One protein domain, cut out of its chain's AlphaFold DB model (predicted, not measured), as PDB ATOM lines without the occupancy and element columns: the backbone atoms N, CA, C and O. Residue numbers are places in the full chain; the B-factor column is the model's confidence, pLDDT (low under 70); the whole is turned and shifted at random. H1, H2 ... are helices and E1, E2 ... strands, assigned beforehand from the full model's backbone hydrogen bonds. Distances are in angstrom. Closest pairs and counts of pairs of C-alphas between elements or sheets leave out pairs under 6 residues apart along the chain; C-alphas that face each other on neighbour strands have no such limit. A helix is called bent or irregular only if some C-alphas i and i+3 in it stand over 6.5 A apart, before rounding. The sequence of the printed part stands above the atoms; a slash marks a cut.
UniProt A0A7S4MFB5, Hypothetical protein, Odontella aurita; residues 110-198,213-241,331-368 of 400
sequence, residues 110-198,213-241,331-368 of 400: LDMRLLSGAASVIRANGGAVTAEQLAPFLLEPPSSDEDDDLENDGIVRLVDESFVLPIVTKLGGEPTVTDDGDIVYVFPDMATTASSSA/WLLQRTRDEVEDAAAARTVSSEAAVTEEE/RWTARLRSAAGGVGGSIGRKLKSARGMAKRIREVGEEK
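This is residues 110 to 198, 213 to 241 and 331 to 368 of the 400 residues of the protein "Hypothetical protein" of Odontella aurita (UniProt A0A7S4MFB5). A small strand hairpin, E1 and E2, lies on one side of a cluster of crossed helices: the short H2 is near the middle, H1, H4 and H7 pack on it, and the long H8 runs past E2. Residues 213 to 221 of H6 and the loop of residues 151 to 156 stick out. The printed part has 156 residues with eight named helices and two named strands, in the order H1 H2 H3 H4 E1 E2 H5 H6 H7 H8; the class is mostly helix, and the sheet E1 - E2 is antiparallel. The whole is compact, with a radius of gyration of the C-alphas of 15.9 A and spans of 50 by 38 by 28 A.

Find C-alpha 174 at (54.190, -4.364, -31.446), where E1, residues 174 to 177, begins; E2 is residues 183 to 186. Look for H8 at residues 346 to 367, 32.7 A long, ending at C-alpha 367, (45.737, -13.886, -48.586). H1, residues 110 to 124, starts at (53.641, -16.817, -11.432) and is 20.8 A long. H6, residues 213 to 233, is 29.5 A long. The others are H2, 131 to 137, H3, 144 to 147, H4, 161 to 171, H5, 188 to 198, and H7, 331 to 340. H4 is irregular, with C-alphas 163 and 166 7.2 A apart, and H2 only just, with 133 and 136 7.0 A apart.

In the hairpin E1 and E2, N 174 and O 186 are 2.8 A apart, within hydrogen-bond range. The closest C-alphas of E2 and H8 are those of Val 184 and Ala 354, 5.8 A; of H4 and E1, Val 168 and Glu 174, 6.8 A. The hub H1 touches H2, closest at Leu 114 and Phe 137, C-alphas 5.0 A apart, at a steep tilt of 41 degrees, opposite ways. With residues 226 to 233 alone H6 touches H1, closest at C-alphas 124 and 230, 5.6 A. H5 touches H8, about perpendicular at 74 degrees, closest at C-alphas 191 and 362, 6.9 A. H7 touches H2, closest at C-alphas 332 and 136, 6.1 A. H3 and H7 are close but not clearly touching, C-alphas 144 and 332 being 6.6 A apart. In H1, H6, H7 and H8 every O i to N i+4 pair is within range; H4 has 4 of 7, H2 1 of 3 with 3 of 4 i+3 pairs, H5 0 of 7 with 4 of 8, and H3 is too short.

The farthest C-alphas, Asp 153 and Leu 214, are 51.7 A apart. Cuts leave 19.4 A from C-alpha 198 to 213 and 18.2 A from 241 to 331. The link H3 to H4 is long. Mean pLDDT of the printed part is 74.9; residues 144 to 159, 192 to 198, 213 to 236, 341 to 344 and 363 to 368 are under 70.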
ATOM      1  N   LEU A 110      54.624 -17.874 -11.202       88.56
ATOM      2  CA  LEU A 110      53.641 -16.817 -11.432       88.56
ATOM      3  C   LEU A 110      53.871 -16.110 -12.765       88.56
ATOM      4  O   LEU A 110      52.915 -15.965 -13.513       88.56
ATOM      5  N   ASP A 111      55.111 -15.736 -13.091       88.69
ATOM      6  CA  ASP A 111      55.433 -15.085 -14.372       88.69
ATOM      7  C   ASP A 111      55.013 -15.966 -15.556       88.69
ATOM      8  O   ASP A 111      54.346 -15.508 -16.477       88.69
ATOM      9  N   MET A 112      55.284 -17.274 -15.485       87.56
ATOM     10  CA  MET A 112      54.885 -18.207 -16.539       87.56
ATOM     11  C   MET A 112      53.365 -18.391 -16.619       87.56
ATOM     12  O   MET A 112      52.808 -18.455 -17.716       87.56
ATOM     13  N   ARG A 113      52.670 -18.447 -15.476       89.19
ATOM     14  CA  ARG A 113      51.198 -18.503 -15.425       89.19
ATOM     15  C   ARG A 113      50.571 -17.237 -16.004       89.19
ATOM     16  O   ARG A 113      49.607 -17.338 -16.756       89.19
ATOM     17  N   LEU A 114      51.124 -16.074 -15.670       90.31
ATOM     18  CA  LEU A 114      50.683 -14.771 -16.154       90.31
ATOM     19  C   LEU A 114      50.899 -14.633 -17.664       90.31
ATOM     20  O   LEU A 114      49.951 -14.317 -18.374       90.31
ATOM     21  N   LEU A 115      52.093 -14.964 -18.168       90.50
ATOM     22  CA  LEU A 115      52.403 -14.946 -19.602       90.50
ATOM     23  C   LEU A 115      51.538 -15.926 -20.397       90.50
ATOM     24  O   LEU A 115      51.042 -15.580 -21.465       90.50
ATOM     25  N   SER A 116      51.321 -17.134 -19.871       89.06
ATOM     26  CA  SER A 116      50.418 -18.115 -20.485       89.06
ATOM     27  C   SER A 116      48.973 -17.604 -20.527       89.06
ATOM     28  O   SER A 116      48.300 -17.736 -21.553       89.06
ATOM     29  N   GLY A 117      48.523 -16.952 -19.448       89.00
ATOM     30  CA  GLY A 117      47.230 -16.273 -19.375       89.00
ATOM     31  C   GLY A 117      47.099 -15.175 -20.433       89.00
ATOM     32  O   GLY A 117      46.184 -15.231 -21.256       89.00
ATOM     33  N   ALA A 118      48.065 -14.255 -20.489       90.81
ATOM     34  CA  ALA A 118      48.124 -13.183 -21.481       90.81
ATOM     35  C   ALA A 118      48.096 -13.733 -22.912       90.81
ATOM     36  O   ALA A 118      47.274 -13.315 -23.720       90.81
ATOM     37  N   ALA A 119      48.920 -14.741 -23.212       89.50
ATOM     38  CA  ALA A 119      48.950 -15.374 -24.526       89.50
ATOM     39  C   ALA A 119      47.610 -16.040 -24.885       89.50
ATOM     40  O   ALA A 119      47.215 -16.049 -26.050       89.50
ATOM     41  N   SER A 120      46.885 -16.593 -23.906       87.62
ATOM     42  CA  SER A 120      45.555 -17.162 -24.146       87.62
ATOM     43  C   SER A 120      44.517 -16.089 -24.489       87.62
ATOM     44  O   SER A 120      43.729 -16.291 -25.413       87.62
ATOM     45  N   VAL A 121      44.567 -14.929 -23.822       88.19
ATOM     46  CA  VAL A 121      43.716 -13.770 -24.126       88.19
ATOM     47  C   VAL A 121      44.075 -13.158 -25.477       88.19
ATOM     48  O   VAL A 121      43.175 -12.883 -26.267       88.19
ATOM     49  N   ILE A 122      45.360 -13.010 -25.800       89.62
ATOM     50  CA  ILE A 122      45.817 -12.502 -27.102       89.62
ATOM     51  C   ILE A 122      45.298 -13.387 -28.240       89.62
ATOM     52  O   ILE A 122      44.686 -12.884 -29.181       89.62
ATOM     53  N   ARG A 123      45.462 -14.712 -28.128       86.12
ATOM     54  CA  ARG A 123      44.934 -15.660 -29.123       86.12
ATOM     55  C   ARG A 123      43.411 -15.599 -29.228       86.12
ATOM     56  O   ARG A 123      42.881 -15.637 -30.333       86.12
ATOM     57  N   ALA A 124      42.705 -15.474 -28.102       84.06
ATOM     58  CA  ALA A 124      41.246 -15.354 -28.091       84.06
ATOM     59  C   ALA A 124      40.744 -14.059 -28.758       84.06
ATOM     60  O   ALA A 124      39.645 -14.044 -29.303       84.06
ATOM     61  N   ASN A 125      41.550 -12.993 -28.755       86.88
ATOM     62  CA  ASN A 125      41.251 -11.735 -29.442       86.88
ATOM     63  C   ASN A 125      41.842 -11.667 -30.865       86.88
ATOM     64  O   ASN A 125      41.894 -10.591 -31.447       86.88
ATOM     65  N   GLY A 126      42.298 -12.786 -31.442       85.12
ATOM     66  CA  GLY A 126      42.819 -12.815 -32.814       85.12
ATOM     67  C   GLY A 126      44.143 -12.067 -32.999       85.12
ATOM     68  O   GLY A 126      44.429 -11.595 -34.093       85.12
ATOM     69  N   GLY A 127      44.943 -11.944 -31.937       88.81
ATOM     70  CA  GLY A 127      46.269 -11.332 -31.998       88.81
ATOM     71  C   GLY A 127      46.298  -9.812 -31.838       88.81
ATOM     72  O   GLY A 127      47.362  -9.239 -32.009       88.81
ATOM     73  N   ALA A 128      45.196  -9.145 -31.484       91.88
ATOM     74  CA  ALA A 128      45.206  -7.717 -31.149       91.88
ATOM     75  C   ALA A 128      44.519  -7.461 -29.802       91.88
ATOM     76  O   ALA A 128      43.396  -7.910 -29.579       91.88
ATOM     77  N   VAL A 129      45.189  -6.747 -28.897       92.31
ATOM     78  CA  VAL A 129      44.689  -6.457 -27.543       92.31
ATOM     79  C   VAL A 129      45.029  -5.037 -27.103       92.31
ATOM     80  O   VAL A 129      45.975  -4.419 -27.583       92.31
ATOM     81  N   THR A 130      44.241  -4.524 -26.169       91.75
ATOM     82  CA  THR A 130      44.440  -3.216 -25.523       91.75
ATOM     83  C   THR A 130      45.325  -3.332 -24.280       91.75
ATOM     84  O   THR A 130      45.504  -4.432 -23.742       91.75
ATOM     85  N   ALA A 131      45.860  -2.209 -23.788       90.94
ATOM     86  CA  ALA A 131      46.657  -2.208 -22.563       90.94
ATOM     87  C   ALA A 131      45.849  -2.688 -21.347       90.94
ATOM     88  O   ALA A 131      46.329  -3.467 -20.522       90.94
ATOM     89  N   GLU A 132      44.580  -2.292 -21.292       88.25
ATOM     90  CA  GLU A 132      43.641  -2.638 -20.235       88.25
ATOM     91  C   GLU A 132      43.388  -4.152 -20.192       88.25
ATOM     92  O   GLU A 132      43.346  -4.729 -19.109       88.25
ATOM     93  N   GLN A 133      43.304  -4.822 -21.351       89.62
ATOM     94  CA  GLN A 133      43.169  -6.287 -21.433       89.62
ATOM     95  C   GLN A 133      44.406  -7.039 -20.932       89.62
ATOM     96  O   GLN A 133      44.292  -8.173 -20.460       89.62
ATOM     97  N   LEU A 134      45.589  -6.429 -21.028       91.31
ATOM     98  CA  LEU A 134      46.836  -7.013 -20.537       91.31
ATOM     99  C   LEU A 134      47.082  -6.725 -19.052       91.31
ATOM    100  O   LEU A 134      47.782  -7.504 -18.400       91.31
ATOM    101  N   ALA A 135      46.477  -5.672 -18.495       90.12
ATOM    102  CA  ALA A 135      46.697  -5.233 -17.119       90.12
ATOM    103  C   ALA A 135      46.542  -6.344 -16.051       90.12
ATOM    104  O   ALA A 135      47.427  -6.474 -15.198       90.12
ATOM    105  N   PRO A 136      45.516  -7.229 -16.096       91.12
ATOM    106  CA  PRO A 136      45.380  -8.323 -15.130       91.12
ATOM    107  C   PRO A 136      46.535  -9.337 -15.142       91.12
ATOM    108  O   PRO A 136      46.738 -10.052 -14.158       91.12
ATOM    109  N   PHE A 137      47.285  -9.420 -16.243       91.75
ATOM    110  CA  PHE A 137      48.350 -10.402 -16.447       91.75
ATOM    111  C   PHE A 137      49.743  -9.856 -16.125       91.75
ATOM    112  O   PHE A 137      50.742 -10.533 -16.348       91.75
ATOM    113  N   LEU A 138      49.840  -8.654 -15.563       89.94
ATOM    114  CA  LEU A 138      51.115  -8.077 -15.159       89.94
ATOM    115  C   LEU A 138      51.557  -8.594 -13.795       89.94
ATOM    116  O   LEU A 138      50.745  -8.886 -12.909       89.94
ATOM    117  N   LEU A 139      52.877  -8.669 -13.601       87.94
ATOM    118  CA  LEU A 139      53.468  -8.945 -12.289       87.94
ATOM    119  C   LEU A 139      53.099  -7.856 -11.277       87.94
ATOM    120  O   LEU A 139      52.808  -8.175 -10.120       87.94
ATOM    121  N   GLU A 140      53.062  -6.610 -11.737       87.50
ATOM    122  CA  GLU A 140      52.657  -5.417 -10.999       87.50
ATOM    123  C   GLU A 140      51.592  -4.691 -11.832       87.50
ATOM    124  O   GLU A 140      51.938  -3.926 -12.727       87.50
ATOM    125  N   PRO A 141      50.301  -5.010 -11.631       84.94
ATOM    126  CA  PRO A 141      49.226  -4.280 -12.292       84.94
ATOM    127  C   PRO A 141      49.197  -2.829 -11.783       84.94
ATOM    128  O   PRO A 141      49.359  -2.628 -10.574       84.94
ATOM    129  N   PRO A 142      48.972  -1.835 -12.658       84.56
ATOM    130  CA  PRO A 142      48.765  -0.461 -12.218       84.56
ATOM    131  C   PRO A 142      47.483  -0.361 -11.381       84.56
ATOM    132  O   PRO A 142      46.533  -1.133 -11.576       84.56
ATOM    133  N   SER A 143      47.446   0.587 -10.446       77.75
ATOM    134  CA  SER A 143      46.226   0.901  -9.709       77.75
ATOM    135  C   SER A 143      45.172   1.426 -10.670       77.75
ATOM    136  O   SER A 143      45.390   2.400 -11.375       77.75
ATOM    137  N   SER A 144      43.994   0.806 -10.661       65.19
ATOM    138  CA  SER A 144      42.876   1.238 -11.501       65.19
ATOM    139  C   SER A 144      42.418   2.670 -11.180       65.19
ATOM    140  O   SER A 144      41.836   3.347 -12.018       65.19
ATOM    141  N   ASP A 145      42.637   3.136  -9.955       58.97
ATOM    142  CA  ASP A 145      42.068   4.395  -9.463       58.97
ATOM    143  C   ASP A 145      42.808   5.632 -10.006       58.97
ATOM    144  O   ASP A 145      42.248   6.719  -9.994       58.97
ATOM    145  N   GLU A 146      44.027   5.472 -10.534       53.97
ATOM    146  CA  GLU A 146      44.838   6.589 -11.049       53.97
ATOM    147  C   GLU A 146      44.335   7.135 -12.400       53.97
ATOM    148  O   GLU A 146      44.704   8.243 -12.785       53.97
ATOM    149  N   ASP A 147      43.450   6.409 -13.089       50.84
ATOM    150  CA  ASP A 147      42.905   6.822 -14.389       50.84
ATOM    151  C   ASP A 147      41.668   7.739 -14.284       50.84
ATOM    152  O   ASP A 147      41.358   8.451 -15.241       50.84
ATOM    153  N   ASP A 148      40.959   7.744 -13.146       49.28
ATOM    154  CA  ASP A 148      39.695   8.490 -12.989       49.28
ATOM    155  C   ASP A 148      39.918   9.954 -12.527       49.28
ATOM    156  O   ASP A 148      39.081  10.819 -12.783       49.28
ATOM    157  N   ASP A 149      41.069  10.278 -11.917       44.69
ATOM    158  CA  ASP A 149      41.355  11.623 -11.373       44.69
ATOM    159  C   ASP A 149      41.850  12.642 -12.426       44.69
ATOM    160  O   ASP A 149      41.915  13.844 -12.155       44.69
ATOM    161  N   LEU A 150      42.180  12.200 -13.645       48.47
ATOM    162  CA  LEU A 150      42.732  13.059 -14.707       48.47
ATOM    163  C   LEU A 150      41.683  13.579 -15.701       48.47
ATOM    164  O   LEU A 150      42.020  14.284 -16.653       48.47
ATOM    165  N   GLU A 151      40.400  13.269 -15.498       48.59
ATOM    166  CA  GLU A 151      39.345  13.627 -16.453       48.59
ATOM    167  C   GLU A 151      38.904  15.106 -16.390       48.59
ATOM    168  O   GLU A 151      38.143  15.554 -17.247       48.59
ATOM    169  N   ASN A 152      39.404  15.893 -15.426       47.81
ATOM    170  CA  ASN A 152      38.859  17.223 -15.121       47.81
ATOM    171  C   ASN A 152      39.636  18.430 -15.694       47.81
ATOM    172  O   ASN A 152      39.117  19.539 -15.628       47.81
ATOM    173  N   ASP A 153      40.840  18.267 -16.268       45.84
ATOM    174  CA  ASP A 153      41.730  19.433 -16.504       45.84
ATOM    175  C   ASP A 153      42.062  19.781 -17.967       45.84
ATOM    176  O   ASP A 153      42.889  20.648 -18.230       45.84
ATOM    177  N   GLY A 154      41.421  19.160 -18.966       46.53
ATOM    178  CA  GLY A 154      41.574  19.563 -20.381       46.53
ATOM    179  C   GLY A 154      42.988  19.404 -20.977       46.53
ATOM    180  O   GLY A 154      43.218  19.775 -22.128       46.53
ATOM    181  N   ILE A 155      43.926  18.834 -20.217       48.19
ATOM    182  CA  ILE A 155      45.290  18.505 -20.635       48.19
ATOM    183  C   ILE A 155      45.269  17.133 -21.318       48.19
ATOM    184  O   ILE A 155      44.578  16.213 -20.887       48.19
ATOM    185  N   VAL A 156      46.013  17.020 -22.421       45.69
ATOM    186  CA  VAL A 156      46.184  15.805 -23.232       45.69
ATOM    187  C   VAL A 156      46.330  14.569 -22.338       45.69
ATOM    188  O   VAL A 156      47.231  14.511 -21.504       45.69
ATOM    189  N   ARG A 157      45.446  13.581 -22.540       48.75
ATOM    190  CA  ARG A 157      45.456  12.263 -21.887       48.75
ATOM    191  C   ARG A 157      46.756  11.511 -22.216       48.75
ATOM    192  O   ARG A 157      46.770  10.685 -23.123       48.75
ATOM    193  N   LEU A 158      47.852  11.786 -21.509       49.19
ATOM    194  CA  LEU A 158      48.998  10.876 -21.478       49.19
ATOM    195  C   LEU A 158      48.655   9.730 -20.526       49.19
ATOM    196  O   LEU A 158      49.024   9.749 -19.358       49.19
ATOM    197  N   VAL A 159      47.904   8.749 -21.029       58.75
ATOM    198  CA  VAL A 159      47.791   7.454 -20.354       58.75
ATOM    199  C   VAL A 159      49.148   6.775 -20.518       58.75
ATOM    200  O   VAL A 159      49.552   6.460 -21.639       58.75
ATOM    201  N   ASP A 160      49.892   6.620 -19.424       72.38
ATOM    202  CA  ASP A 160      51.162   5.900 -19.444       72.38
ATOM    203  C   ASP A 160      50.892   4.395 -19.580       72.38
ATOM    204  O   ASP A 160      50.697   3.683 -18.599       72.38
ATOM    205  N   GLU A 161      50.866   3.902 -20.818       86.12
ATOM    206  CA  GLU A 161      50.711   2.476 -21.121       86.12
ATOM    207  C   GLU A 161      52.048   1.708 -21.075       86.12
ATOM    208  O   GLU A 161      52.100   0.522 -21.408       86.12
ATOM    209  N   SER A 162      53.154   2.329 -20.636       86.31
ATOM    210  CA  SER A 162      54.477   1.679 -20.596       86.31
ATOM    211  C   SER A 162      54.512   0.416 -19.727       86.31
ATOM    212  O   SER A 162      55.358  -0.465 -19.921       86.31
ATOM    213  N   PHE A 163      53.547   0.270 -18.818       88.12
ATOM    214  CA  PHE A 163      53.403  -0.901 -17.968       88.12
ATOM    215  C   PHE A 163      53.210  -2.212 -18.753       88.12
ATOM    216  O   PHE A 163      53.533  -3.275 -18.220       88.12
ATOM    217  N   VAL A 164      52.716  -2.189 -20.004       91.06
ATOM    218  CA  VAL A 164      52.494  -3.428 -20.782       91.06
ATOM    219  C   VAL A 164      53.734  -3.960 -21.491       91.06
ATOM    220  O   VAL A 164      53.765  -5.129 -21.891       91.06
ATOM    221  N   LEU A 165      54.780  -3.139 -21.612       91.00
ATOM    222  CA  LEU A 165      55.995  -3.462 -22.360       91.00
ATOM    223  C   LEU A 165      56.641  -4.807 -21.982       91.00
ATOM    224  O   LEU A 165      57.099  -5.500 -22.895       91.00
ATOM    225  N   PRO A 166      56.665  -5.249 -20.707       90.19
ATOM    226  CA  PRO A 166      57.224  -6.551 -20.357       90.19
ATOM    227  C   PRO A 166      56.498  -7.724 -21.026       90.19
ATOM    228  O   PRO A 166      57.152  -8.674 -21.453       90.19
ATOM    229  N   ILE A 167      55.164  -7.674 -21.129       92.00
ATOM    230  CA  ILE A 167      54.375  -8.726 -21.789       92.00
ATOM    231  C   ILE A 167      54.547  -8.623 -23.299       92.00
ATOM    232  O   ILE A 167      54.838  -9.627 -23.944       92.00
ATOM    233  N   VAL A 168      54.419  -7.409 -23.841       92.75
ATOM    234  CA  VAL A 168      54.540  -7.132 -25.278       92.75
ATOM    235  C   VAL A 168      55.890  -7.627 -25.798       92.75
ATOM    236  O   VAL A 168      55.935  -8.410 -26.737       92.75
ATOM    237  N   THR A 169      56.984  -7.305 -25.107       92.06
ATOM    238  CA  THR A 169      58.335  -7.736 -25.498       92.06
ATOM    239  C   THR A 169      58.518  -9.253 -25.384       92.06
ATOM    240  O   THR A 169      59.085  -9.873 -26.278       92.06
ATOM    241  N   LYS A 170      58.037  -9.880 -24.299       91.44
ATOM    242  CA  LYS A 170      58.184 -11.335 -24.086       91.44
ATOM    243  C   LYS A 170      57.376 -12.173 -25.077       91.44
ATOM    244  O   LYS A 170      57.759 -13.305 -25.356       91.44
ATOM    245  N   LEU A 171      56.248 -11.646 -25.550       91.44
ATOM    246  CA  LEU A 171      55.332 -12.332 -26.460       91.44
ATOM    247  C   LEU A 171      55.476 -11.873 -27.922       91.44
ATOM    248  O   LEU A 171      54.727 -12.357 -28.764       91.44
ATOM    249  N   GLY A 172      56.428 -10.983 -28.225       90.88
ATOM    250  CA  GLY A 172      56.713 -10.530 -29.590       90.88
ATOM    251  C   GLY A 172      55.630  -9.630 -30.189       90.88
ATOM    252  O   GLY A 172      55.334  -9.739 -31.373       90.88
ATOM    253  N   GLY A 173      54.996  -8.792 -29.369       91.38
ATOM    254  CA  GLY A 173      54.007  -7.825 -29.829       91.38
ATOM    255  C   GLY A 173      54.612  -6.484 -30.238       91.38
ATOM    256  O   GLY A 173      55.714  -6.127 -29.820       91.38
ATOM    257  N   GLU A 174      53.844  -5.712 -30.996       92.56
ATOM    258  CA  GLU A 174      54.190  -4.364 -31.446       92.56
ATOM    259  C   GLU A 174      53.028  -3.381 -31.216       92.56
ATOM    260  O   GLU A 174      51.861  -3.764 -31.343       92.56
ATOM    261  N   PRO A 175      53.308  -2.123 -30.826       93.19
ATOM    262  CA  PRO A 175      52.281  -1.102 -30.680       93.19
ATOM    263  C   PRO A 175      51.890  -0.526 -32.046       93.19
ATOM    264  O   PRO A 175      52.738  -0.037 -32.792       93.19
ATOM    265  N   THR A 176      50.592  -0.501 -32.330       91.31
ATOM    266  CA  THR A 176      50.019   0.061 -33.556       91.31
ATOM    267  C   THR A 176      48.917   1.048 -33.198       91.31
ATOM    268  O   THR A 176      48.019   0.740 -32.413       91.31
ATOM    269  N   VAL A 177      48.971   2.240 -33.788       90.25
ATOM    270  CA  VAL A 177      47.956   3.280 -33.590       90.25
ATOM    271  C   VAL A 177      46.788   3.033 -34.542       90.25
ATOM    272  O   VAL A 177      46.987   2.749 -35.723       90.25
ATOM    273  N   THR A 178      45.566   3.100 -34.027       86.50
ATOM    274  CA  THR A 178      44.340   2.969 -34.821       86.50
ATOM    275  C   THR A 178      43.938   4.303 -35.442       86.50
ATOM    276  O   THR A 178      44.396   5.366 -35.032       86.50
ATOM    277  N   ASP A 179      43.026   4.252 -36.413       83.00
ATOM    278  CA  ASP A 179      42.465   5.442 -37.067       83.00
ATOM    279  C   ASP A 179      41.751   6.378 -36.064       83.00
ATOM    280  O   ASP A 179      41.678   7.587 -36.271       83.00
ATOM    281  N   ASP A 180      41.284   5.817 -34.942       77.81
ATOM    282  CA  ASP A 180      40.647   6.535 -33.833       77.81
ATOM    283  C   ASP A 180      41.658   7.224 -32.889       77.81
ATOM    284  O   ASP A 180      41.254   7.942 -31.974       77.81
ATOM    285  N   GLY A 181      42.966   7.013 -33.092       82.81
ATOM    286  CA  GLY A 181      44.041   7.536 -32.240       82.81
ATOM    287  C   GLY A 181      44.333   6.702 -30.986       82.81
ATOM    288  O   GLY A 181      45.111   7.139 -30.140       82.81
ATOM    289  N   ASP A 182      43.737   5.513 -30.862       85.62
ATOM    290  CA  ASP A 182      43.986   4.586 -29.753       85.62
ATOM    291  C   ASP A 182      45.199   3.684 -30.046       85.62
ATOM    292  O   ASP A 182      45.447   3.296 -31.191       85.62
ATOM    293  N   ILE A 183      45.943   3.299 -29.006       88.56
ATOM    294  CA  ILE A 183      47.061   2.352 -29.120       88.56
ATOM    295  C   ILE A 183      46.535   0.925 -28.926       88.56
ATOM    296  O   ILE A 183      45.846   0.617 -27.952       88.56
ATOM    297  N   VAL A 184      46.864   0.038 -29.865       91.56
ATOM    298  CA  VAL A 184      46.546  -1.394 -29.819       91.56
ATOM    299  C   VAL A 184      47.835  -2.190 -29.985       91.56
ATOM    300  O   VAL A 184      48.651  -1.889 -30.849       91.56
ATOM    301  N   TYR A 185      48.004  -3.241 -29.189       93.44
ATOM    302  CA  TYR A 185      49.163  -4.125 -29.255       93.44
ATOM    303  C   TYR A 185      48.839  -5.333 -30.126       93.44
ATOM    304  O   TYR A 185      47.904  -6.090 -29.841       93.44
ATOM    305  N   VAL A 186      49.609  -5.498 -31.196       93.12
ATOM    306  CA  VAL A 186      49.438  -6.531 -32.217       93.12
ATOM    307  C   VAL A 186      50.482  -7.627 -32.030       93.12
ATOM    308  O   VAL A 186      51.642  -7.342 -31.773       93.12
ATOM    309  N   PHE A 187      50.066  -8.884 -32.163       92.69
ATOM    310  CA  PHE A 187      50.867 -10.094 -31.978       92.69
ATOM    311  C   PHE A 187      50.712 -10.998 -33.212       92.69
ATOM    312  O   PHE A 187      49.881 -11.917 -33.198       92.69
ATOM    313  N   PRO A 188      51.484 -10.749 -34.288       83.75
ATOM    314  CA  PRO A 188      51.315 -11.430 -35.574       83.75
ATOM    315  C   PRO A 188      51.403 -12.958 -35.456       83.75
ATOM    316  O   PRO A 188      50.504 -13.671 -35.902       83.75
ATOM    317  N   ASP A 189      52.416 -13.455 -34.742       83.06
ATOM    318  CA  ASP A 189      52.678 -14.892 -34.579       83.06
ATOM    319  C   ASP A 189      51.552 -15.631 -33.837       83.06
ATOM    320  O   ASP A 189      51.343 -16.834 -34.017       83.06
ATOM    321  N   MET A 190      50.788 -14.918 -33.001       81.75
ATOM    322  CA  MET A 190      49.671 -15.489 -32.242       81.75
ATOM    323  C   MET A 190      48.339 -15.421 -32.987       81.75
ATOM    324  O   MET A 190      47.429 -16.187 -32.656       81.75
ATOM    325  N   ALA A 191      48.219 -14.548 -33.990       72.88
ATOM    326  CA  ALA A 191      47.026 -14.436 -34.823       72.88
ATOM    327  C   ALA A 191      46.862 -15.662 -35.738       72.88
ATOM    328  O   ALA A 191      45.764 -16.203 -35.869       72.88
ATOM    329  N   THR A 192      47.961 -16.169 -36.309       61.31
ATOM    330  CA  THR A 192      47.944 -17.274 -37.287       61.31
ATOM    331  C   THR A 192      47.519 -18.612 -36.672       61.31
ATOM    332  O   THR A 192      46.803 -19.390 -37.300       61.31
ATOM    333  N   THR A 193      47.895 -18.884 -35.417       55.81
ATOM    334  CA  THR A 193      47.543 -20.157 -34.753       55.81
ATOM    335  C   THR A 193      46.040 -20.270 -34.453       55.81
ATOM    336  O   THR A 193      45.505 -21.378 -34.385       55.81
ATOM    337  N   ALA A 194      45.329 -19.147 -34.295       52.00
ATOM    338  CA  ALA A 194      43.886 -19.153 -34.044       52.00
ATOM    339  C   ALA A 194      43.084 -19.647 -35.266       52.00
ATOM    340  O   ALA A 194      42.111 -20.386 -35.099       52.00
ATOM    341  N   SER A 195      43.524 -19.310 -36.484       51.84
ATOM    342  CA  SER A 195      42.862 -19.729 -37.727       51.84
ATOM    343  C   SER A 195      42.993 -21.234 -37.980       51.84
ATOM    344  O   SER A 195      42.004 -21.880 -38.315       51.84
ATOM    345  N   SER A 196      44.156 -21.844 -37.716       48.75
ATOM    346  CA  SER A 196      44.352 -23.291 -37.922       48.75
ATOM    347  C   SER A 196      43.436 -24.166 -37.055       48.75
ATOM    348  O   SER A 196      43.056 -25.256 -37.477       48.75
ATOM    349  N   SER A 197      43.036 -23.695 -35.868       46.50
ATOM    350  CA  SER A 197      42.095 -24.421 -35.002       46.50
ATOM    351  C   SER A 197      40.627 -24.269 -35.423       46.50
ATOM    352  O   SER A 197      39.826 -25.142 -35.097       46.50
ATOM    353  N   ALA A 198      40.266 -23.194 -36.131       48.06
ATOM    354  CA  ALA A 198      38.901 -22.952 -36.606       48.06
ATOM    355  C   ALA A 198      38.623 -23.583 -37.985       48.06
ATOM    356  O   ALA A 198      37.492 -23.973 -38.267       48.06
ATOM    357  N   TRP A 213      21.717 -19.151 -44.521       63.56
ATOM    358  CA  TRP A 213      21.188 -18.770 -43.207       63.56
ATOM    359  C   TRP A 213      21.747 -19.637 -42.066       63.56
ATOM    360  O   TRP A 213      21.900 -19.152 -40.944       63.56
ATOM    361  N   LEU A 214      22.111 -20.894 -42.345       57.88
ATOM    362  CA  LEU A 214      22.787 -21.784 -41.393       57.88
ATOM    363  C   LEU A 214      24.235 -21.343 -41.156       57.88
ATOM    364  O   LEU A 214      24.698 -21.344 -40.016       57.88
ATOM    365  N   LEU A 215      24.933 -20.900 -42.205       60.28
ATOM    366  CA  LEU A 215      26.270 -20.306 -42.088       60.28
ATOM    367  C   LEU A 215      26.253 -18.989 -41.300       60.28
ATOM    368  O   LEU A 215      27.149 -18.746 -40.496       60.28
ATOM    369  N   GLN A 216      25.224 -18.158 -41.480       62.69
ATOM    370  CA  GLN A 216      25.073 -16.924 -40.708       62.69
ATOM    371  C   GLN A 216      24.803 -17.215 -39.224       62.69
ATOM    372  O   GLN A 216      25.492 -16.685 -38.362       62.69
ATOM    373  N   ARG A 217      23.871 -18.126 -38.919       65.50
ATOM    374  CA  ARG A 217      23.558 -18.509 -37.535       65.50
ATOM    375  C   ARG A 217      24.744 -19.164 -36.827       65.50
ATOM    376  O   ARG A 217      25.008 -18.859 -35.673       65.50
ATOM    377  N   THR A 218      25.468 -20.045 -37.516       61.44
ATOM    378  CA  THR A 218      26.689 -20.651 -36.963       61.44
ATOM    379  C   THR A 218      27.796 -19.622 -36.771       61.44
ATOM    380  O   THR A 218      28.512 -19.709 -35.781       61.44
ATOM    381  N   ARG A 219      27.924 -18.621 -37.653       62.34
ATOM    382  CA  ARG A 219      28.841 -17.491 -37.452       62.34
ATOM    383  C   ARG A 219      28.474 -16.697 -36.199       62.34
ATOM    384  O   ARG A 219      29.360 -16.475 -35.383       62.34
ATOM    385  N   ASP A 220      27.204 -16.344 -36.023       56.75
ATOM    386  CA  ASP A 220      26.735 -15.579 -34.862       56.75
ATOM    387  C   ASP A 220      26.915 -16.388 -33.555       56.75
ATOM    388  O   ASP A 220      27.472 -15.887 -32.582       56.75
ATOM    389  N   GLU A 221      26.581 -17.686 -33.552       54.75
ATOM    390  CA  GLU A 221      26.802 -18.588 -32.406       54.75
ATOM    391  C   GLU A 221      28.300 -18.801 -32.101       54.75
ATOM    392  O   GLU A 221      28.695 -18.935 -30.940       54.75
ATOM    393  N   VAL A 222      29.164 -18.813 -33.123       59.72
ATOM    394  CA  VAL A 222      30.625 -18.881 -32.960       59.72
ATOM    395  C   VAL A 222      31.188 -17.558 -32.446       59.72
ATOM    396  O   VAL A 222      32.104 -17.599 -31.625       59.72
ATOM    397  N   GLU A 223      30.660 -16.408 -32.872       57.56
ATOM    398  CA  GLU A 223      31.040 -15.089 -32.350       57.56
ATOM    399  C   GLU A 223      30.626 -14.931 -30.881       57.56
ATOM    400  O   GLU A 223      31.450 -14.519 -30.063       57.56
ATOM    401  N   ASP A 224      29.421 -15.367 -30.511       48.84
ATOM    402  CA  ASP A 224      28.955 -15.390 -29.121       48.84
ATOM    403  C   ASP A 224      29.765 -16.376 -28.267       48.84
ATOM    404  O   ASP A 224      30.173 -16.063 -27.143       48.84
ATOM    405  N   ALA A 225      30.091 -17.557 -28.804       52.62
ATOM    406  CA  ALA A 225      30.952 -18.529 -28.132       52.62
ATOM    407  C   ALA A 225      32.418 -18.069 -28.042       52.62
ATOM    408  O   ALA A 225      33.123 -18.464 -27.109       52.62
ATOM    409  N   ALA A 226      32.895 -17.265 -28.995       53.00
ATOM    410  CA  ALA A 226      34.209 -16.634 -28.963       53.00
ATOM    411  C   ALA A 226      34.233 -15.517 -27.916       53.00
ATOM    412  O   ALA A 226      35.124 -15.519 -27.076       53.00
ATOM    413  N   ALA A 227      33.214 -14.654 -27.869       51.28
ATOM    414  CA  ALA A 227      33.059 -13.630 -26.839       51.28
ATOM    415  C   ALA A 227      32.955 -14.245 -25.431       51.28
ATOM    416  O   ALA A 227      33.635 -13.796 -24.508       51.28
ATOM    417  N   ALA A 228      32.193 -15.332 -25.269       47.59
ATOM    418  CA  ALA A 228      32.112 -16.083 -24.016       47.59
ATOM    419  C   ALA A 228      33.449 -16.753 -23.640       47.59
ATOM    420  O   ALA A 228      33.817 -16.785 -22.463       47.59
ATOM    421  N   ARG A 229      34.221 -17.244 -24.623       51.09
ATOM    422  CA  ARG A 229      35.589 -17.754 -24.411       51.09
ATOM    423  C   ARG A 229      36.568 -16.649 -24.024       51.09
ATOM    424  O   ARG A 229      37.389 -16.901 -23.151       51.09
ATOM    425  N   THR A 230      36.461 -15.452 -24.598       51.72
ATOM    426  CA  THR A 230      37.282 -14.283 -24.242       51.72
ATOM    427  C   THR A 230      37.018 -13.829 -22.807       51.72
ATOM    428  O   THR A 230      37.960 -13.523 -22.087       51.72
ATOM    429  N   VAL A 231      35.764 -13.870 -22.346       52.69
ATOM    430  CA  VAL A 231      35.400 -13.547 -20.951       52.69
ATOM    431  C   VAL A 231      35.815 -14.661 -19.970       52.69
ATOM    432  O   VAL A 231      36.144 -14.388 -18.813       52.69
ATOM    433  N   SER A 232      35.825 -15.920 -20.423       46.25
ATOM    434  CA  SER A 232      36.245 -17.089 -19.633       46.25
ATOM    435  C   SER A 232      37.775 -17.236 -19.536       46.25
ATOM    436  O   SER A 232      38.291 -17.614 -18.483       46.25
ATOM    437  N   SER A 233      38.531 -16.867 -20.580       50.66
ATOM    438  CA  SER A 233      40.006 -16.807 -20.555       50.66
ATOM    439  C   SER A 233      40.546 -15.624 -19.743       50.66
ATOM    440  O   SER A 233      41.697 -15.639 -19.309       50.66
ATOM    441  N   GLU A 234      39.690 -14.649 -19.443       56.06
ATOM    442  CA  GLU A 234      39.933 -13.531 -18.527       56.06
ATOM    443  C   GLU A 234      39.832 -13.922 -17.038       56.06
ATOM    444  O   GLU A 234      39.793 -13.059 -16.156       56.06
ATOM    445  N   ALA A 235      39.754 -15.223 -16.727       56.69
ATOM    446  CA  ALA A 235      39.842 -15.743 -15.367       56.69
ATOM    447  C   ALA A 235      41.211 -15.380 -14.762       56.69
ATOM    448  O   ALA A 235      42.191 -16.113 -14.884       56.69
ATOM    449  N   ALA A 236      41.254 -14.200 -14.141       62.88
ATOM    450  CA  ALA A 236      42.432 -13.556 -13.588       62.88
ATOM    451  C   ALA A 236      43.320 -14.551 -12.835       62.88
ATOM    452  O   ALA A 236      42.903 -15.172 -11.850       62.88
ATOM    453  N   VAL A 237      44.564 -14.686 -13.293       77.94
ATOM    454  CA  VAL A 237      45.598 -15.434 -12.582       77.94
ATOM    455  C   VAL A 237      45.778 -14.765 -11.222       77.94
ATOM    456  O   VAL A 237      46.292 -13.653 -11.116       77.94
ATOM    457  N   THR A 238      45.306 -15.432 -10.176       85.00
ATOM    458  CA  THR A 238      45.431 -14.948  -8.804       85.00
ATOM    459  C   THR A 238      46.725 -15.460  -8.198       85.00
ATOM    460  O   THR A 238      47.071 -16.640  -8.311       85.00
ATOM    461  N   GLU A 239      47.455 -14.544  -7.573       87.94
ATOM    462  CA  GLU A 239      48.631 -14.868  -6.784       87.94
ATOM    463  C   GLU A 239      48.196 -15.465  -5.436       87.94
ATOM    464  O   GLU A 239      47.245 -14.987  -4.816       87.94
ATOM    465  N   GLU A 240      48.877 -16.503  -4.966       88.50
ATOM    466  CA  GLU A 240      48.558 -17.151  -3.694       88.50
ATOM    467  C   GLU A 240      49.274 -16.437  -2.540       88.50
ATOM    468  O   GLU A 240      50.464 -16.133  -2.618       88.50
ATOM    469  N   GLU A 241      48.576 -16.160  -1.436       90.25
ATOM    470  CA  GLU A 241      49.247 -15.636  -0.244       90.25
ATOM    471  C   GLU A 241      50.259 -16.654   0.287       90.25
ATOM    472  O   GLU A 241      49.984 -17.856   0.365       90.25
ATOM    473  N   ARG A 331      39.887  -5.637 -10.036       88.50
ATOM    474  CA  ARG A 331      39.308  -4.359 -10.475       88.50
ATOM    475  C   ARG A 331      39.430  -4.186 -11.987       88.50
ATOM    476  O   ARG A 331      38.425  -3.896 -12.627       88.50
ATOM    477  N   TRP A 332      40.599  -4.470 -12.560       86.69
ATOM    478  CA  TRP A 332      40.802  -4.458 -14.013       86.69
ATOM    479  C   TRP A 332      39.867  -5.426 -14.736       86.69
ATOM    480  O   TRP A 332      39.143  -5.021 -15.641       86.69
ATOM    481  N   THR A 333      39.784  -6.681 -14.286       87.12
ATOM    482  CA  THR A 333      38.854  -7.652 -14.879       87.12
ATOM    483  C   THR A 333      37.391  -7.216 -14.735       87.12
ATOM    484  O   THR A 333      36.590  -7.425 -15.643       87.12
ATOM    485  N   ALA A 334      37.008  -6.597 -13.613       86.31
ATOM    486  CA  ALA A 334      35.658  -6.065 -13.437       86.31
ATOM    487  C   ALA A 334      35.360  -4.923 -14.424       86.31
ATOM    488  O   ALA A 334      34.305  -4.942 -15.058       86.31
ATOM    489  N   ARG A 335      36.306  -3.990 -14.610       84.00
ATOM    490  CA  ARG A 335      36.197  -2.882 -15.573       84.00
ATOM    491  C   ARG A 335      36.072  -3.377 -17.015       84.00
ATOM    492  O   ARG A 335      35.198  -2.907 -17.743       84.00
ATOM    493  N   LEU A 336      36.876  -4.365 -17.409       85.56
ATOM    494  CA  LEU A 336      36.812  -4.976 -18.742       85.56
ATOM    495  C   LEU A 336      35.457  -5.641 -19.000       85.56
ATOM    496  O   LEU A 336      34.849  -5.408 -20.044       85.56
ATOM    497  N   ARG A 337      34.926  -6.385 -18.020       84.06
ATOM    498  CA  ARG A 337      33.589  -6.991 -18.122       84.06
ATOM    499  C   ARG A 337      32.483  -5.948 -18.250       84.06
ATOM    500  O   ARG A 337      31.594  -6.121 -19.080       84.06
ATOM    501  N   SER A 338      32.541  -4.864 -17.475       81.38
ATOM    502  CA  SER A 338      31.565  -3.774 -17.605       81.38
ATOM    503  C   SER A 338      31.666  -3.052 -18.952       81.38
ATOM    504  O   SER A 338      30.639  -2.741 -19.550       81.38
ATOM    505  N   ALA A 339      32.881  -2.840 -19.468       80.44
ATOM    506  CA  ALA A 339      33.109  -2.186 -20.756       80.44
ATOM    507  C   ALA A 339      32.664  -3.064 -21.940       80.44
ATOM    508  O   ALA A 339      32.096  -2.561 -22.908       80.44
ATOM    509  N   ALA A 340      32.866  -4.383 -21.855       71.81
ATOM    510  CA  ALA A 340      32.428  -5.337 -22.873       71.81
ATOM    511  C   ALA A 340      30.894  -5.440 -22.986       71.81
ATOM    512  O   ALA A 340      30.386  -5.727 -24.067       71.81
ATOM    513  N   GLY A 341      30.161  -5.170 -21.898       68.38
ATOM    514  CA  GLY A 341      28.694  -5.186 -21.841       68.38
ATOM    515  C   GLY A 341      27.990  -3.976 -22.471       68.38
ATOM    516  O   GLY A 341      26.778  -3.848 -22.327       68.38
ATOM    517  N   GLY A 342      28.719  -3.083 -23.152       57.91
ATOM    518  CA  GLY A 342      28.131  -1.972 -23.911       57.91
ATOM    519  C   GLY A 342      27.993  -0.651 -23.150       57.91
ATOM    520  O   GLY A 342      27.398   0.289 -23.675       57.91
ATOM    521  N   VAL A 343      28.563  -0.532 -21.945       55.59
ATOM    522  CA  VAL A 343      28.658   0.759 -21.248       55.59
ATOM    523  C   VAL A 343      29.752   1.584 -21.933       55.59
ATOM    524  O   VAL A 343      30.944   1.335 -21.758       55.59
ATOM    525  N   GLY A 344      29.331   2.515 -22.793       54.47
ATOM    526  CA  GLY A 344      30.196   3.329 -23.648       54.47
ATOM    527  C   GLY A 344      31.141   4.240 -22.862       54.47
ATOM    528  O   GLY A 344      30.801   5.380 -22.570       54.47
ATOM    529  N   GLY A 345      32.334   3.735 -22.555       74.75
ATOM    530  CA  GLY A 345      33.477   4.493 -22.039       74.75
ATOM    531  C   GLY A 345      34.688   4.429 -22.978       74.75
ATOM    532  O   GLY A 345      34.639   3.803 -24.041       74.75
ATOM    533  N   SER A 346      35.802   5.052 -22.579       78.44
ATOM    534  CA  SER A 346      37.092   4.988 -23.294       78.44
ATOM    535  C   SER A 346      37.564   3.544 -23.513       78.44
ATOM    536  O   SER A 346      37.914   3.179 -24.632       78.44
ATOM    537  N   ILE A 347      37.456   2.694 -22.487       82.25
ATOM    538  CA  ILE A 347      37.827   1.270 -22.544       82.25
ATOM    539  C   ILE A 347      36.997   0.525 -23.600       82.25
ATOM    540  O   ILE A 347      37.545  -0.203 -24.420       82.25
ATOM    541  N   GLY A 348      35.675   0.731 -23.635       83.00
ATOM    542  CA  GLY A 348      34.799   0.069 -24.611       83.00
ATOM    543  C   GLY A 348      35.148   0.423 -26.063       83.00
ATOM    544  O   GLY A 348      35.120  -0.446 -26.938       83.00
ATOM    545  N   ARG A 349      35.543   1.680 -26.310       85.25
ATOM    546  CA  ARG A 349      36.051   2.144 -27.611       85.25
ATOM    547  C   ARG A 349      37.353   1.434 -27.983       85.25
ATOM    548  O   ARG A 349      37.377   0.778 -29.021       85.25
ATOM    549  N   LYS A 350      38.358   1.449 -27.096       86.81
ATOM    550  CA  LYS A 350      39.643   0.759 -27.305       86.81
ATOM    551  C   LYS A 350      39.452  -0.731 -27.606       86.81
ATOM    552  O   LYS A 350      40.058  -1.264 -28.535       86.81
ATOM    553  N   LEU A 351      38.552  -1.406 -26.880       87.88
ATOM    554  CA  LEU A 351      38.214  -2.816 -27.118       87.88
ATOM    555  C   LEU A 351      37.634  -3.050 -28.521       87.88
ATOM    556  O   LEU A 351      37.963  -4.043 -29.174       87.88
ATOM    557  N   LYS A 352      36.775  -2.145 -29.007       87.62
ATOM    558  CA  LYS A 352      36.221  -2.217 -30.364       87.62
ATOM    559  C   LYS A 352      37.309  -2.004 -31.418       87.62
ATOM    560  O   LYS A 352      37.352  -2.764 -32.386       87.62
ATOM    561  N   SER A 353      38.197  -1.034 -31.218       86.56
ATOM    562  CA  SER A 353      39.293  -0.743 -32.148       86.56
ATOM    563  C   SER A 353      40.308  -1.897 -32.202       86.56
ATOM    564  O   SER A 353      40.726  -2.289 -33.294       86.56
ATOM    565  N   ALA A 354      40.600  -2.554 -31.072       87.94
ATOM    566  CA  ALA A 354      41.407  -3.777 -31.039       87.94
ATOM    567  C   ALA A 354      40.762  -4.936 -31.821       87.94
ATOM    568  O   ALA A 354      41.427  -5.577 -32.635       87.94
ATOM    569  N   ARG A 355      39.449  -5.161 -31.665       86.12
ATOM    570  CA  ARG A 355      38.715  -6.161 -32.470       86.12
ATOM    571  C   ARG A 355      38.740  -5.840 -33.966       86.12
ATOM    572  O   ARG A 355      38.853  -6.752 -34.780       86.12
ATOM    573  N   GLY A 356      38.630  -4.562 -34.333       86.38
ATOM    574  CA  GLY A 356      38.773  -4.115 -35.720       86.38
ATOM    575  C   GLY A 356      40.153  -4.453 -36.290       86.38
ATOM    576  O   GLY A 356      40.252  -4.979 -37.397       86.38
ATOM    577  N   MET A 357      41.212  -4.240 -35.505       86.62
ATOM    578  CA  MET A 357      42.578  -4.593 -35.896       86.62
ATOM    579  C   MET A 357      42.767  -6.103 -36.076       86.62
ATOM    580  O   MET A 357      43.343  -6.530 -37.074       86.62
ATOM    581  N   ALA A 358      42.224  -6.915 -35.166       84.94
ATOM    582  CA  ALA A 358      42.276  -8.373 -35.266       84.94
ATOM    583  C   ALA A 358      41.671  -8.899 -36.580       84.94
ATOM    584  O   ALA A 358      42.230  -9.803 -37.201       84.94
ATOM    585  N   LYS A 359      40.555  -8.310 -37.039       83.94
ATOM    586  CA  LYS A 359      39.935  -8.665 -38.328       83.94
ATOM    587  C   LYS A 359      40.877  -8.390 -39.503       83.94
ATOM    588  O   LYS A 359      41.085  -9.282 -40.317       83.94
ATOM    589  N   ARG A 360      41.518  -7.213 -39.529       83.19
ATOM    590  CA  ARG A 360      42.493  -6.841 -40.571       83.19
ATOM    591  C   ARG A 360      43.690  -7.797 -40.612       83.19
ATOM    592  O   ARG A 360      44.091  -8.227 -41.687       83.19
ATOM    593  N   ILE A 361      44.236  -8.171 -39.452       77.44
ATOM    594  CA  ILE A 361      45.369  -9.115 -39.367       77.44
ATOM    595  C   ILE A 361      44.984 -10.484 -39.938       77.44
ATOM    596  O   ILE A 361      45.769 -11.102 -40.657       77.44
ATOM    597  N   ARG A 362      43.769 -10.956 -39.639       73.38
ATOM    598  CA  ARG A 362      43.273 -12.240 -40.142       73.38
ATOM    599  C   ARG A 362      43.102 -12.242 -41.662       73.38
ATOM    600  O   ARG A 362      43.539 -13.195 -42.297       73.38
ATOM    601  N   GLU A 363      42.506 -11.194 -42.228       68.62
ATOM    602  CA  GLU A 363      42.300 -11.067 -43.680       68.62
ATOM    603  C   GLU A 363      43.635 -11.086 -44.442       68.62
ATOM    604  O   GLU A 363      43.793 -11.838 -45.401       68.62
ATOM    605  N   VAL A 364      44.641 -10.357 -43.950       65.00
ATOM    606  CA  VAL A 364      45.985 -10.323 -44.558       65.00
ATOM    607  C   VAL A 364      46.713 -11.671 -44.439       65.00
ATOM    608  O   VAL A 364      47.498 -12.038 -45.314       65.00
ATOM    609  N   GLY A 365      46.463 -12.428 -43.367       57.50
ATOM    610  CA  GLY A 365      47.028 -13.765 -43.176       57.50
ATOM    611  C   GLY A 365      46.445 -14.818 -44.122       57.50
ATOM    612  O   GLY A 365      47.187 -15.684 -44.574       57.50
ATOM    613  N   GLU A 366      45.151 -14.746 -44.447       54.97
ATOM    614  CA  GLU A 366      44.502 -15.680 -45.383       54.97
ATOM    615  C   GLU A 366      44.966 -15.457 -46.837       54.97
ATOM    616  O   GLU A 366      45.128 -16.422 -47.581       54.97
ATOM    617  N   GLU A 367      45.281 -14.216 -47.226       50.19
ATOM    618  CA  GLU A 367      45.737 -13.886 -48.586       50.19
ATOM    619  C   GLU A 367      47.210 -14.275 -48.851       50.19
ATOM    620  O   GLU A 367      47.616 -14.472 -49.997       50.19
ATOM    621  N   LYS A 368      48.031 -14.432 -47.799       44.31
ATOM    622  CA  LYS A 368      49.501 -14.562 -47.906       44.31
ATOM    623  C   LYS A 368      50.057 -15.990 -47.760       44.31
ATOM    624  O   LYS A 368      51.272 -16.158 -47.680       44.31
TER     625      LYS A 368